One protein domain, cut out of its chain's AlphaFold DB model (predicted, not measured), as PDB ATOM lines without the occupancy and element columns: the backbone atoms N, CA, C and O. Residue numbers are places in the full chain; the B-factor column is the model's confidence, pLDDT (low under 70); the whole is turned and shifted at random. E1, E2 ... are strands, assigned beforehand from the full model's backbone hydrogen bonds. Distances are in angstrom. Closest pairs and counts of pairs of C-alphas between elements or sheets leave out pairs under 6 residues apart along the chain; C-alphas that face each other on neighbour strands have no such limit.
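Overview. This is residues 64 to 144 of the 144 residues of the protein "cadherin-2-like" of Phascolarctos cinereus (UniProt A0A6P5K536). With little regular structure, this is a rod in which one long strand, E5, pairs with E1 over residues 133 to 138 and with E2 over residues 138 to 143; a small hairpin, E3 and E4, lies over one face of this strongly twisted antiparallel sheet, ordered E1, E5, E2. The 81 printed residues include five named strands, E1 to E5 along the chain, holding 31 residues: all strand. It is only just loose, close to compact, with a radius of gyration of the C-alphas of 14.2 A and spans of 44 by 21 by 19 A.

Along the chain. Find C-alpha 68 at (142.161, 177.620, 46.096); E1 runs to residue 73, 15.8 A. Next come E2, residues 99 to 104, 15.9 A, E3, residues 113 to 116, and E4, residues 119 to 122. E5, residues 133 to 143, runs 31.7 A to C-alpha 143 at (152.374, 173.834, 61.119).

Arrangement. Beside E1, look for N 69 and O 137 of E5, 3.0 A apart; beside E2, N 102 and O 140, 2.8 A. In the E3 and E4 hairpin, N 114 and O 121 are 2.9 A apart. The closest C-alphas of E2 and E3, Leu 103 and Leu 115, are 6.5 A apart.

Size, cuts and confidence. The printed part has no cut. The E1 to E2 link, residues 74 to 98, is long. Mean pLDDT of the printed part is 74.0; 32 residues are under 70, among them 123 to 137.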
ATOM      1  N   CYS A  64     151.867 175.146  49.202       85.44
ATOM      2  CA  CYS A  64     150.888 174.295  48.535       85.44
ATOM      3  C   CYS A  64     150.927 174.460  47.018       85.44
ATOM      4  O   CYS A  64     151.237 175.531  46.502       85.44
ATOM      5  N   THR A  65     150.537 173.417  46.283       85.19
ATOM      6  CA  THR A  65     150.381 173.507  44.821       85.19
ATOM      7  C   THR A  65     149.300 174.509  44.411       85.19
ATOM      8  O   THR A  65     149.430 175.159  43.374       85.19
ATOM      9  N   GLN A  66     148.233 174.630  45.209       80.44
ATOM     10  CA  GLN A  66     147.145 175.588  45.019       80.44
ATOM     11  C   GLN A  66     146.551 176.004  46.373       80.44
ATOM     12  O   GLN A  66     146.252 175.150  47.207       80.44
ATOM     13  N   ASP A  67     146.300 177.304  46.546       72.81
ATOM     14  CA  ASP A  67     145.633 177.860  47.740       72.81
ATOM     15  C   ASP A  67     144.097 177.801  47.643       72.81
ATOM     16  O   ASP A  67     143.365 177.898  48.631       72.81
ATOM     17  N   ARG A  68     143.587 177.656  46.415       76.31
ATOM     18  CA  ARG A  68     142.161 177.620  46.096       76.31
ATOM     19  C   ARG A  68     141.892 176.544  45.059       76.31
ATOM     20  O   ARG A  68     142.514 176.533  43.997       76.31
ATOM     21  N   TYR A  69     140.890 175.722  45.335       75.06
ATOM     22  CA  TYR A  69     140.395 174.709  44.415       75.06
ATOM     23  C   TYR A  69     138.983 175.087  43.969       75.06
ATOM     24  O   TYR A  69     138.115 175.404  44.784       75.06
ATOM     25  N   VAL A  70     138.758 175.089  42.658       73.06
ATOM     26  CA  VAL A  70     137.423 175.231  42.069       73.06
ATOM     27  C   VAL A  70     137.072 173.881  41.482       73.06
ATOM     28  O   VAL A  70     137.802 173.377  40.629       73.06
ATOM     29  N   ILE A  71     135.994 173.286  41.981       71.38
ATOM     30  CA  ILE A  71     135.576 171.948  41.577       71.38
ATOM     31  C   ILE A  71     134.184 172.049  40.966       71.38
ATOM     32  O   ILE A  71     133.259 172.593  41.572       71.38
ATOM     33  N   GLU A  72     134.059 171.511  39.758       70.19
ATOM     34  CA  GLU A  72     132.782 171.298  39.090       70.19
ATOM     35  C   GLU A  72     132.343 169.861  39.345       70.19
ATOM     36  O   GLU A  72     133.048 168.915  38.987       70.19
ATOM     37  N   LEU A  73     131.195 169.694  40.001       69.75
ATOM     38  CA  LEU A  73     130.673 168.378  40.336       69.75
ATOM     39  C   LEU A  73     129.500 168.013  39.413       69.75
ATOM     40  O   LEU A  73     128.497 168.735  39.401       69.75
ATOM     41  N   PRO A  74     129.581 166.905  38.652       65.19
ATOM     42  CA  PRO A  74     128.432 166.395  37.916       65.19
ATOM     43  C   PRO A  74     127.406 165.792  38.885       65.19
ATOM     44  O   PRO A  74     127.764 165.308  39.953       65.19
ATOM     45  N   GLU A  75     126.135 165.755  38.483       64.12
ATOM     46  CA  GLU A  75     125.018 165.283  39.328       64.12
ATOM     47  C   GLU A  75     125.095 163.788  39.693       64.12
ATOM     48  O   GLU A  75     124.391 163.322  40.583       64.12
ATOM     49  N   ASN A  76     125.956 163.018  39.017       63.97
ATOM     50  CA  ASN A  76     126.137 161.588  39.251       63.97
ATOM     51  C   ASN A  76     127.633 161.206  39.218       63.97
ATOM     52  O   ASN A  76     128.092 160.596  38.242       63.97
ATOM     53  N   PRO A  77     128.433 161.611  40.222       60.97
ATOM     54  CA  PRO A  77     129.864 161.346  40.229       60.97
ATOM     55  C   PRO A  77     130.111 159.862  40.539       60.97
ATOM     56  O   PRO A  77     129.957 159.409  41.670       60.97
ATOM     57  N   LEU A  78     130.487 159.093  39.514       58.25
ATOM     58  CA  LEU A  78     130.843 157.671  39.637       58.25
ATOM     59  C   LEU A  78     132.213 157.450  40.306       58.25
ATOM     60  O   LEU A  78     132.482 156.346  40.771       58.25
ATOM     61  N   GLU A  79     133.064 158.483  40.382       57.94
ATOM     62  CA  GLU A  79     134.378 158.422  41.035       57.94
ATOM     63  C   GLU A  79     134.478 159.360  42.248       57.94
ATOM     64  O   GLU A  79     134.132 160.539  42.210       57.94
ATOM     65  N   THR A  80     134.966 158.787  43.349       62.47
ATOM     66  CA  THR A  80     134.835 159.264  44.738       62.47
ATOM     67  C   THR A  80     136.044 160.077  45.231       62.47
ATOM     68  O   THR A  80     136.315 160.142  46.431       62.47
ATOM     69  N   ARG A  81     136.818 160.686  44.325       61.50
ATOM     70  CA  ARG A  81     137.984 161.513  44.675       61.50
ATOM     71  C   ARG A  81     138.071 162.703  43.735       61.50
ATOM     72  O   ARG A  81     138.219 162.518  42.533       61.50
ATOM     73  N   LEU A  82     137.996 163.912  44.287       69.88
ATOM     74  CA  LEU A  82     137.996 165.129  43.476       69.88
ATOM     75  C   LEU A  82     139.371 165.782  43.450       69.88
ATOM     76  O   LEU A  82     139.870 166.119  42.383       69.88
ATOM     77  N   VAL A  83     139.989 165.951  44.623       77.31
ATOM     78  CA  VAL A  83     141.243 166.699  44.759       77.31
ATOM     79  C   VAL A  83     142.066 166.152  45.921       77.31
ATOM     80  O   VAL A  83     141.535 165.883  47.000       77.31
ATOM     81  N   SER A  84     143.377 166.034  45.713       81.31
ATOM     82  CA  SER A  84     144.348 165.841  46.790       81.31
ATOM     83  C   SER A  84     145.085 167.131  47.088       81.31
ATOM     84  O   SER A  84     145.598 167.779  46.178       81.31
ATOM     85  N   LEU A  85     145.149 167.466  48.372       82.50
ATOM     86  CA  LEU A  85     145.901 168.604  48.864       82.50
ATOM     87  C   LEU A  85     147.357 168.187  49.030       82.50
ATOM     88  O   LEU A  85     147.662 167.226  49.738       82.50
ATOM     89  N   ILE A  86     148.239 168.897  48.334       85.50
ATOM     90  CA  ILE A  86     149.674 168.651  48.370       85.50
ATOM     91  C   ILE A  86     150.342 169.957  48.772       85.50
ATOM     92  O   ILE A  86     150.397 170.905  47.986       85.50
ATOM     93  N   CYS A  87     150.835 169.980  50.001       88.06
ATOM     94  CA  CYS A  87     151.696 171.024  50.517       88.06
ATOM     95  C   CYS A  87     152.970 170.407  51.079       88.06
ATOM     96  O   CYS A  87     152.973 169.261  51.538       88.06
ATOM     97  N   THR A  88     154.043 171.180  51.032       89.94
ATOM     98  CA  THR A  88     155.352 170.834  51.576       89.94
ATOM     99  C   THR A  88     155.805 171.937  52.504       89.94
ATOM    100  O   THR A  88     155.645 173.107  52.167       89.94
ATOM    101  N   ASP A  89     156.397 171.560  53.625       92.38
ATOM    102  CA  ASP A  89     157.085 172.486  54.506       92.38
ATOM    103  C   ASP A  89     158.595 172.285  54.359       92.38
ATOM    104  O   ASP A  89     159.043 171.172  54.056       92.38
ATOM    105  N   LYS A  90     159.356 173.374  54.474       93.00
ATOM    106  CA  LYS A  90     160.816 173.333  54.384       93.00
ATOM    107  C   LYS A  90     161.440 172.958  55.730       93.00
ATOM    108  O   LYS A  90     162.546 172.417  55.704       93.00
ATOM    109  N   ASP A  91     160.734 173.197  56.833       93.69
ATOM    110  CA  ASP A  91     161.217 172.912  58.177       93.69
ATOM    111  C   ASP A  91     161.654 171.441  58.295       93.69
ATOM    112  O   ASP A  91     161.073 170.503  57.720       93.69
ATOM    113  N   GLY A  92     162.772 171.216  58.973       88.19
ATOM    114  CA  GLY A  92     163.476 169.948  58.838       88.19
ATOM    115  C   GLY A  92     162.952 168.822  59.734       88.19
ATOM    116  O   GLY A  92     163.252 167.654  59.456       88.19
ATOM    117  N   THR A  93     162.196 169.108  60.803       91.19
ATOM    118  CA  THR A  93     161.763 168.086  61.777       91.19
ATOM    119  C   THR A  93     160.319 168.210  62.257       91.19
ATOM    120  O   THR A  93     159.725 169.278  62.266       91.19
ATOM    121  N   ASP A  94     159.749 167.081  62.692       90.06
ATOM    122  CA  ASP A  94     158.464 167.054  63.400       90.06
ATOM    123  C   ASP A  94     158.619 167.724  64.783       90.06
ATOM    124  O   ASP A  94     159.616 167.464  65.468       90.06
ATOM    125  N   PRO A  95     157.665 168.564  65.226       91.19
ATOM    126  CA  PRO A  95     156.377 168.870  64.592       91.19
ATOM    127  C   PRO A  95     156.402 170.044  63.597       91.19
ATOM    128  O   PRO A  95     155.391 170.275  62.933       91.19
ATOM    129  N   ASN A  96     157.533 170.746  63.458       91.31
ATOM    130  CA  ASN A  96     157.667 171.956  62.637       91.31
ATOM    131  C   ASN A  96     157.453 171.711  61.133       91.31
ATOM    132  O   ASN A  96     157.266 172.643  60.377       91.31
ATOM    133  N   ASN A  97     157.418 170.469  60.664       90.00
ATOM    134  CA  ASN A  97     157.082 170.168  59.269       90.00
ATOM    135  C   ASN A  97     155.783 169.385  59.095       90.00
ATOM    136  O   ASN A  97     155.478 168.878  58.008       90.00
ATOM    137  N   ASN A  98     154.998 169.283  60.168       91.06
ATOM    138  CA  ASN A  98     153.730 168.581  60.160       91.06
ATOM    139  C   ASN A  98     152.589 169.524  59.765       91.06
ATOM    140  O   ASN A  98     152.143 170.375  60.538       91.06
ATOM    141  N   ILE A  99     152.092 169.337  58.545       88.44
ATOM    142  CA  ILE A  99     151.055 170.181  57.956       88.44
ATOM    143  C   ILE A  99     149.672 169.633  58.298       88.44
ATOM    144  O   ILE A  99     149.303 168.525  57.897       88.44
ATOM    145  N   THR A 100     148.857 170.467  58.938       86.69
ATOM    146  CA  THR A 100     147.432 170.188  59.152       86.69
ATOM    147  C   THR A 100     146.572 171.029  58.218       86.69
ATOM    148  O   THR A 100     146.716 172.250  58.147       86.69
ATOM    149  N   TYR A 101     145.638 170.369  57.529       84.62
ATOM    150  CA  TYR A 101     144.766 170.968  56.523       84.62
ATOM    151  C   TYR A 101     143.369 171.245  57.078       84.62
ATOM    152  O   TYR A 101     142.783 170.414  57.773       84.62
ATOM    153  N   HIS A 102     142.795 172.376  56.680       80.94
ATOM    154  CA  HIS A 102     141.424 172.743  56.997       80.94
ATOM    155  C   HIS A 102     140.661 173.131  55.734       80.94
ATOM    156  O   HIS A 102     141.163 173.843  54.861       80.94
ATOM    157  N   LEU A 103     139.422 172.654  55.665       79.00
ATOM    158  CA  LEU A 103     138.487 172.975  54.603       79.00
ATOM    159  C   LEU A 103     137.679 174.215  54.996       79.00
ATOM    160  O   LEU A 103     136.967 174.193  55.999       79.00
ATOM    161  N   ILE A 104     137.765 175.277  54.197       77.25
ATOM    162  CA  ILE A 104     136.920 176.463  54.330       77.25
ATOM    163  C   ILE A 104     135.924 176.451  53.170       77.25
ATOM    164  O   ILE A 104     136.280 176.631  52.003       77.25
ATOM    165  N   VAL A 105     134.665 176.227  53.523       73.69
ATOM    166  CA  VAL A 105     133.513 176.129  52.624       73.69
ATOM    167  C   VAL A 105     132.440 177.112  53.073       73.69
ATOM    168  O   VAL A 105     132.342 177.460  54.253       73.69
ATOM    169  N   ASP A 106     131.644 177.601  52.127       71.38
ATOM    170  CA  ASP A 106     130.491 178.429  52.466       71.38
ATOM    171  C   ASP A 106     129.380 177.588  53.126       71.38
ATOM    172  O   ASP A 106     129.377 176.356  53.096       71.38
ATOM    173  N   LYS A 107     128.404 178.259  53.751       65.75
ATOM    174  CA  LYS A 107     127.326 177.583  54.493       65.75
ATOM    175  C   LYS A 107     126.477 176.633  53.640       65.75
ATOM    176  O   LYS A 107     125.817 175.778  54.215       65.75
ATOM    177  N   PHE A 108     126.467 176.795  52.318       63.16
ATOM    178  CA  PHE A 108     125.682 175.969  51.400       63.16
ATOM    179  C   PHE A 108     126.469 174.749  50.900       63.16
ATOM    180  O   PHE A 108     125.869 173.747  50.526       63.16
ATOM    181  N   SER A 109     127.803 174.809  50.926       63.28
ATOM    182  CA  SER A 109     128.714 173.745  50.481       63.28
ATOM    183  C   SER A 109     129.274 172.882  51.618       63.28
ATOM    184  O   SER A 109     129.855 171.831  51.349       63.28
ATOM    185  N   ASN A 110     129.059 173.266  52.881       60.38
ATOM    186  CA  ASN A 110     129.556 172.536  54.055       60.38
ATOM    187  C   ASN A 110     128.951 171.129  54.233       60.38
ATOM    188  O   ASN A 110     129.534 170.288  54.907       60.38
ATOM    189  N   GLU A 111     127.802 170.856  53.613       65.81
ATOM    190  CA  GLU A 111     127.178 169.522  53.600       65.81
ATOM    191  C   GLU A 111     127.585 168.692  52.372       65.81
ATOM    192  O   GLU A 111     127.247 167.514  52.285       65.81
ATOM    193  N   ILE A 112     128.327 169.292  51.430       70.88
ATOM    194  CA  ILE A 112     128.627 168.709  50.117       70.88
ATOM    195  C   ILE A 112     130.050 168.148  50.048       70.88
ATOM    196  O   ILE A 112     130.295 167.211  49.292       70.88
ATOM    197  N   PHE A 113     130.993 168.679  50.830       76.56
ATOM    198  CA  PHE A 113     132.397 168.261  50.784       76.56
ATOM    199  C   PHE A 113     132.940 167.900  52.158       76.56
ATOM    200  O   PHE A 113     132.682 168.576  53.150       76.56
ATOM    201  N   THR A 114     133.761 166.857  52.194       78.19
ATOM    202  CA  THR A 114     134.507 166.444  53.381       78.19
ATOM    203  C   THR A 114     135.994 166.367  53.062       78.19
ATOM    204  O   THR A 114     136.387 166.028  51.944       78.19
ATOM    205  N   LEU A 115     136.827 166.695  54.050       80.44
ATOM    206  CA  LEU A 115     138.277 166.552  53.974       80.44
ATOM    207  C   LEU A 115     138.694 165.352  54.825       80.44
ATOM    208  O   LEU A 115     138.555 165.374  56.047       80.44
ATOM    209  N   THR A 116     139.197 164.301  54.181       82.06
ATOM    210  CA  THR A 116     139.676 163.084  54.857       82.06
ATOM    211  C   THR A 116     141.033 162.694  54.295       82.06
ATOM    212  O   THR A 116     141.183 162.604  53.083       82.06
ATOM    213  N   ASN A 117     142.034 162.471  55.153       82.75
ATOM    214  CA  ASN A 117     143.400 162.112  54.735       82.75
ATOM    215  C   ASN A 117     143.975 163.043  53.644       82.75
ATOM    216  O   ASN A 117     144.560 162.571  52.673       82.75
ATOM    217  N   ASN A 118     143.770 164.357  53.778       83.50
ATOM    218  CA  ASN A 118     144.190 165.375  52.801       83.50
ATOM    219  C   ASN A 118     143.528 165.228  51.413       83.50
ATOM    220  O   ASN A 118     144.009 165.765  50.414       83.50
ATOM    221  N   GLU A 119     142.401 164.517  51.336       83.31
ATOM    222  CA  GLU A 119     141.584 164.366  50.134       83.31
ATOM    223  C   GLU A 119     140.223 165.024  50.327       83.31
ATOM    224  O   GLU A 119     139.513 164.752  51.300       83.31
ATOM    225  N   ILE A 120     139.846 165.857  49.360       80.62
ATOM    226  CA  ILE A 120     138.503 166.416  49.265       80.62
ATOM    227  C   ILE A 120     137.616 165.386  48.567       80.62
ATOM    228  O   ILE A 120     137.877 164.981  47.426       80.62
ATOM    229  N   LYS A 121     136.551 164.983  49.258       78.62
ATOM    230  CA  LYS A 121     135.551 164.033  48.768       78.62
ATOM    231  C   LYS A 121     134.168 164.672  48.777       78.62
ATOM    232  O   LYS A 121     133.871 165.426  49.707       78.62
ATOM    233  N   PRO A 122     133.326 164.383  47.771       74.81
ATOM    234  CA  PRO A 122     131.924 164.751  47.845       74.81
ATOM    235  C   PRO A 122     131.237 163.942  48.959       74.81
ATOM    236  O   PRO A 122     131.699 162.865  49.339       74.81
ATOM    237  N   CYS A 123     130.143 164.475  49.487       69.88
ATOM    238  CA  CYS A 123     129.199 163.767  50.345       69.88
ATOM    239  C   CYS A 123     128.656 162.504  49.664       69.88
ATOM    240  O   CYS A 123     128.671 162.379  48.436       69.88
ATOM    241  N   ASP A 124     128.144 161.576  50.472       66.50
ATOM    242  CA  ASP A 124     127.553 160.344  49.960       66.50
ATOM    243  C   ASP A 124     126.431 160.635  48.937       66.50
ATOM    244  O   ASP A 124     125.534 161.440  49.207       66.50
ATOM    245  N   PRO A 125     126.398 159.932  47.786       60.03
ATOM    246  CA  PRO A 125     125.364 160.122  46.762       60.03
ATOM    247  C   PRO A 125     123.934 159.884  47.270       60.03
ATOM    248  O   PRO A 125     122.969 160.356  46.677       60.03
ATOM    249  N   LEU A 126     123.786 159.126  48.362       57.53
ATOM    250  CA  LEU A 126     122.501 158.837  49.004       57.53
ATOM    251  C   LEU A 126     122.026 159.961  49.939       57.53
ATOM    252  O   LEU A 126     120.839 160.001  50.262       57.53
ATOM    253  N   SER A 127     122.922 160.846  50.389       57.91
ATOM    254  CA  SER A 127     122.600 161.969  51.277       57.91
ATOM    255  C   SER A 127     122.545 163.318  50.555       57.91
ATOM    256  O   SER A 127     121.851 164.216  51.030       57.91
ATOM    257  N   CYS A 128     123.195 163.461  49.397       58.00
ATOM    258  CA  CYS A 128     123.229 164.707  48.634       58.00
ATOM    259  C   CYS A 128     122.420 164.649  47.331       58.00
ATOM    260  O   CYS A 128     122.762 163.922  46.401       58.00
ATOM    261  N   GLN A 129     121.400 165.507  47.206       54.66
ATOM    262  CA  GLN A 129     120.857 165.886  45.896       54.66
ATOM    263  C   GLN A 129     121.822 166.874  45.233       54.66
ATOM    264  O   GLN A 129     121.745 168.081  45.450       54.66
ATOM    265  N   LEU A 130     122.762 166.361  44.446       54.66
ATOM    266  CA  LEU A 130     123.705 167.184  43.694       54.66
ATOM    267  C   LEU A 130     123.005 167.747  42.446       54.66
ATOM    268  O   LEU A 130     123.091 167.157  41.377       54.66
ATOM    269  N   SER A 131     122.294 168.872  42.559       54.94
ATOM    270  CA  SER A 131     122.095 169.749  41.392       54.94
ATOM    271  C   SER A 131     123.448 170.371  41.062       54.94
ATOM    272  O   SER A 131     124.119 170.765  42.005       54.94
ATOM    273  N   VAL A 132     123.863 170.465  39.797       53.56
ATOM    274  CA  VAL A 132     125.175 171.030  39.394       53.56
ATOM    275  C   VAL A 132     125.585 172.243  40.256       53.56
ATOM    276  O   VAL A 132     125.029 173.332  40.107       53.56
ATOM    277  N   THR A 133     126.564 172.064  41.151       58.97
ATOM    278  CA  THR A 133     127.045 173.123  42.055       58.97
ATOM    279  C   THR A 133     128.498 173.437  41.734       58.97
ATOM    280  O   THR A 133     129.363 172.563  41.804       58.97
ATOM    281  N   LEU A 134     128.787 174.698  41.409       60.38
ATOM    282  CA  LEU A 134     130.155 175.207  41.377       60.38
ATOM    283  C   LEU A 134     130.559 175.548  42.814       60.38
ATOM    284  O   LEU A 134     130.028 176.496  43.391       60.38
ATOM    285  N   ALA A 135     131.482 174.783  43.393       62.41
ATOM    286  CA  ALA A 135     131.985 175.054  44.732       62.41
ATOM    287  C   ALA A 135     133.395 175.638  44.660       62.41
ATOM    288  O   ALA A 135     134.296 175.097  44.014       62.41
ATOM    289  N   THR A 136     133.586 176.766  45.339       64.12
ATOM    290  CA  THR A 136     134.921 177.277  45.634       64.12
ATOM    291  C   THR A 136     135.333 176.758  46.997       64.12
ATOM    292  O   THR A 136     134.705 177.089  47.998       64.12
ATOM    293  N   ILE A 137     136.415 175.995  47.025       67.69
ATOM    294  CA  ILE A 137     137.020 175.504  48.252       67.69
ATOM    295  C   ILE A 137     138.291 176.305  48.508       67.69
ATOM    296  O   ILE A 137     139.179 176.384  47.652       67.69
ATOM    297  N   ILE A 138     138.368 176.903  49.694       70.06
ATOM    298  CA  ILE A 138     139.592 177.526  50.188       70.06
ATOM    299  C   ILE A 138     140.208 176.550  51.183       70.06
ATOM    300  O   ILE A 138     139.546 176.097  52.118       70.06
ATOM    301  N   CYS A 139     141.468 176.205  50.963       69.00
ATOM    302  CA  CYS A 139     142.215 175.377  51.894       69.00
ATOM    303  C   CYS A 139     143.098 176.290  52.733       69.00
ATOM    304  O   CYS A 139     143.825 177.119  52.191       69.00
ATOM    305  N   SER A 140     143.033 176.138  54.051       75.31
ATOM    306  CA  SER A 140     144.018 176.737  54.947       75.31
ATOM    307  C   SER A 140     144.860 175.648  55.585       75.31
ATOM    308  O   SER A 140     144.399 174.521  55.778       75.31
ATOM    309  N   TYR A 141     146.087 176.000  55.933       79.00
ATOM    310  CA  TYR A 141     147.061 175.093  56.511       79.00
ATOM    311  C   TYR A 141     147.844 175.796  57.613       79.00
ATOM    312  O   TYR A 141     147.941 177.024  57.635       79.00
ATOM    313  N   HIS A 142     148.378 175.005  58.532       78.62
ATOM    314  CA  HIS A 142     149.333 175.461  59.532       78.62
ATOM    315  C   HIS A 142     150.276 174.321  59.903       78.62
ATOM    316  O   HIS A 142     149.963 173.145  59.677       78.62
ATOM    317  N   VAL A 143     151.403 174.713  60.478       82.31
ATOM    318  CA  VAL A 143     152.374 173.834  61.119       82.31
ATOM    319  C   VAL A 143     152.096 173.793  62.624       82.31
ATOM    320  O   VAL A 143     151.613 174.783  63.186       82.31
ATOM    321  N   SER A 144     152.353 172.634  63.239       69.12
ATOM    322  CA  SER A 144     152.143 172.368  64.672       69.12
ATOM    323  C   SER A 144     153.237 172.924  65.584       69.12
ATOM    324  O   SER A 144     154.376 173.124  65.116       69.12
TER     325      SER A 144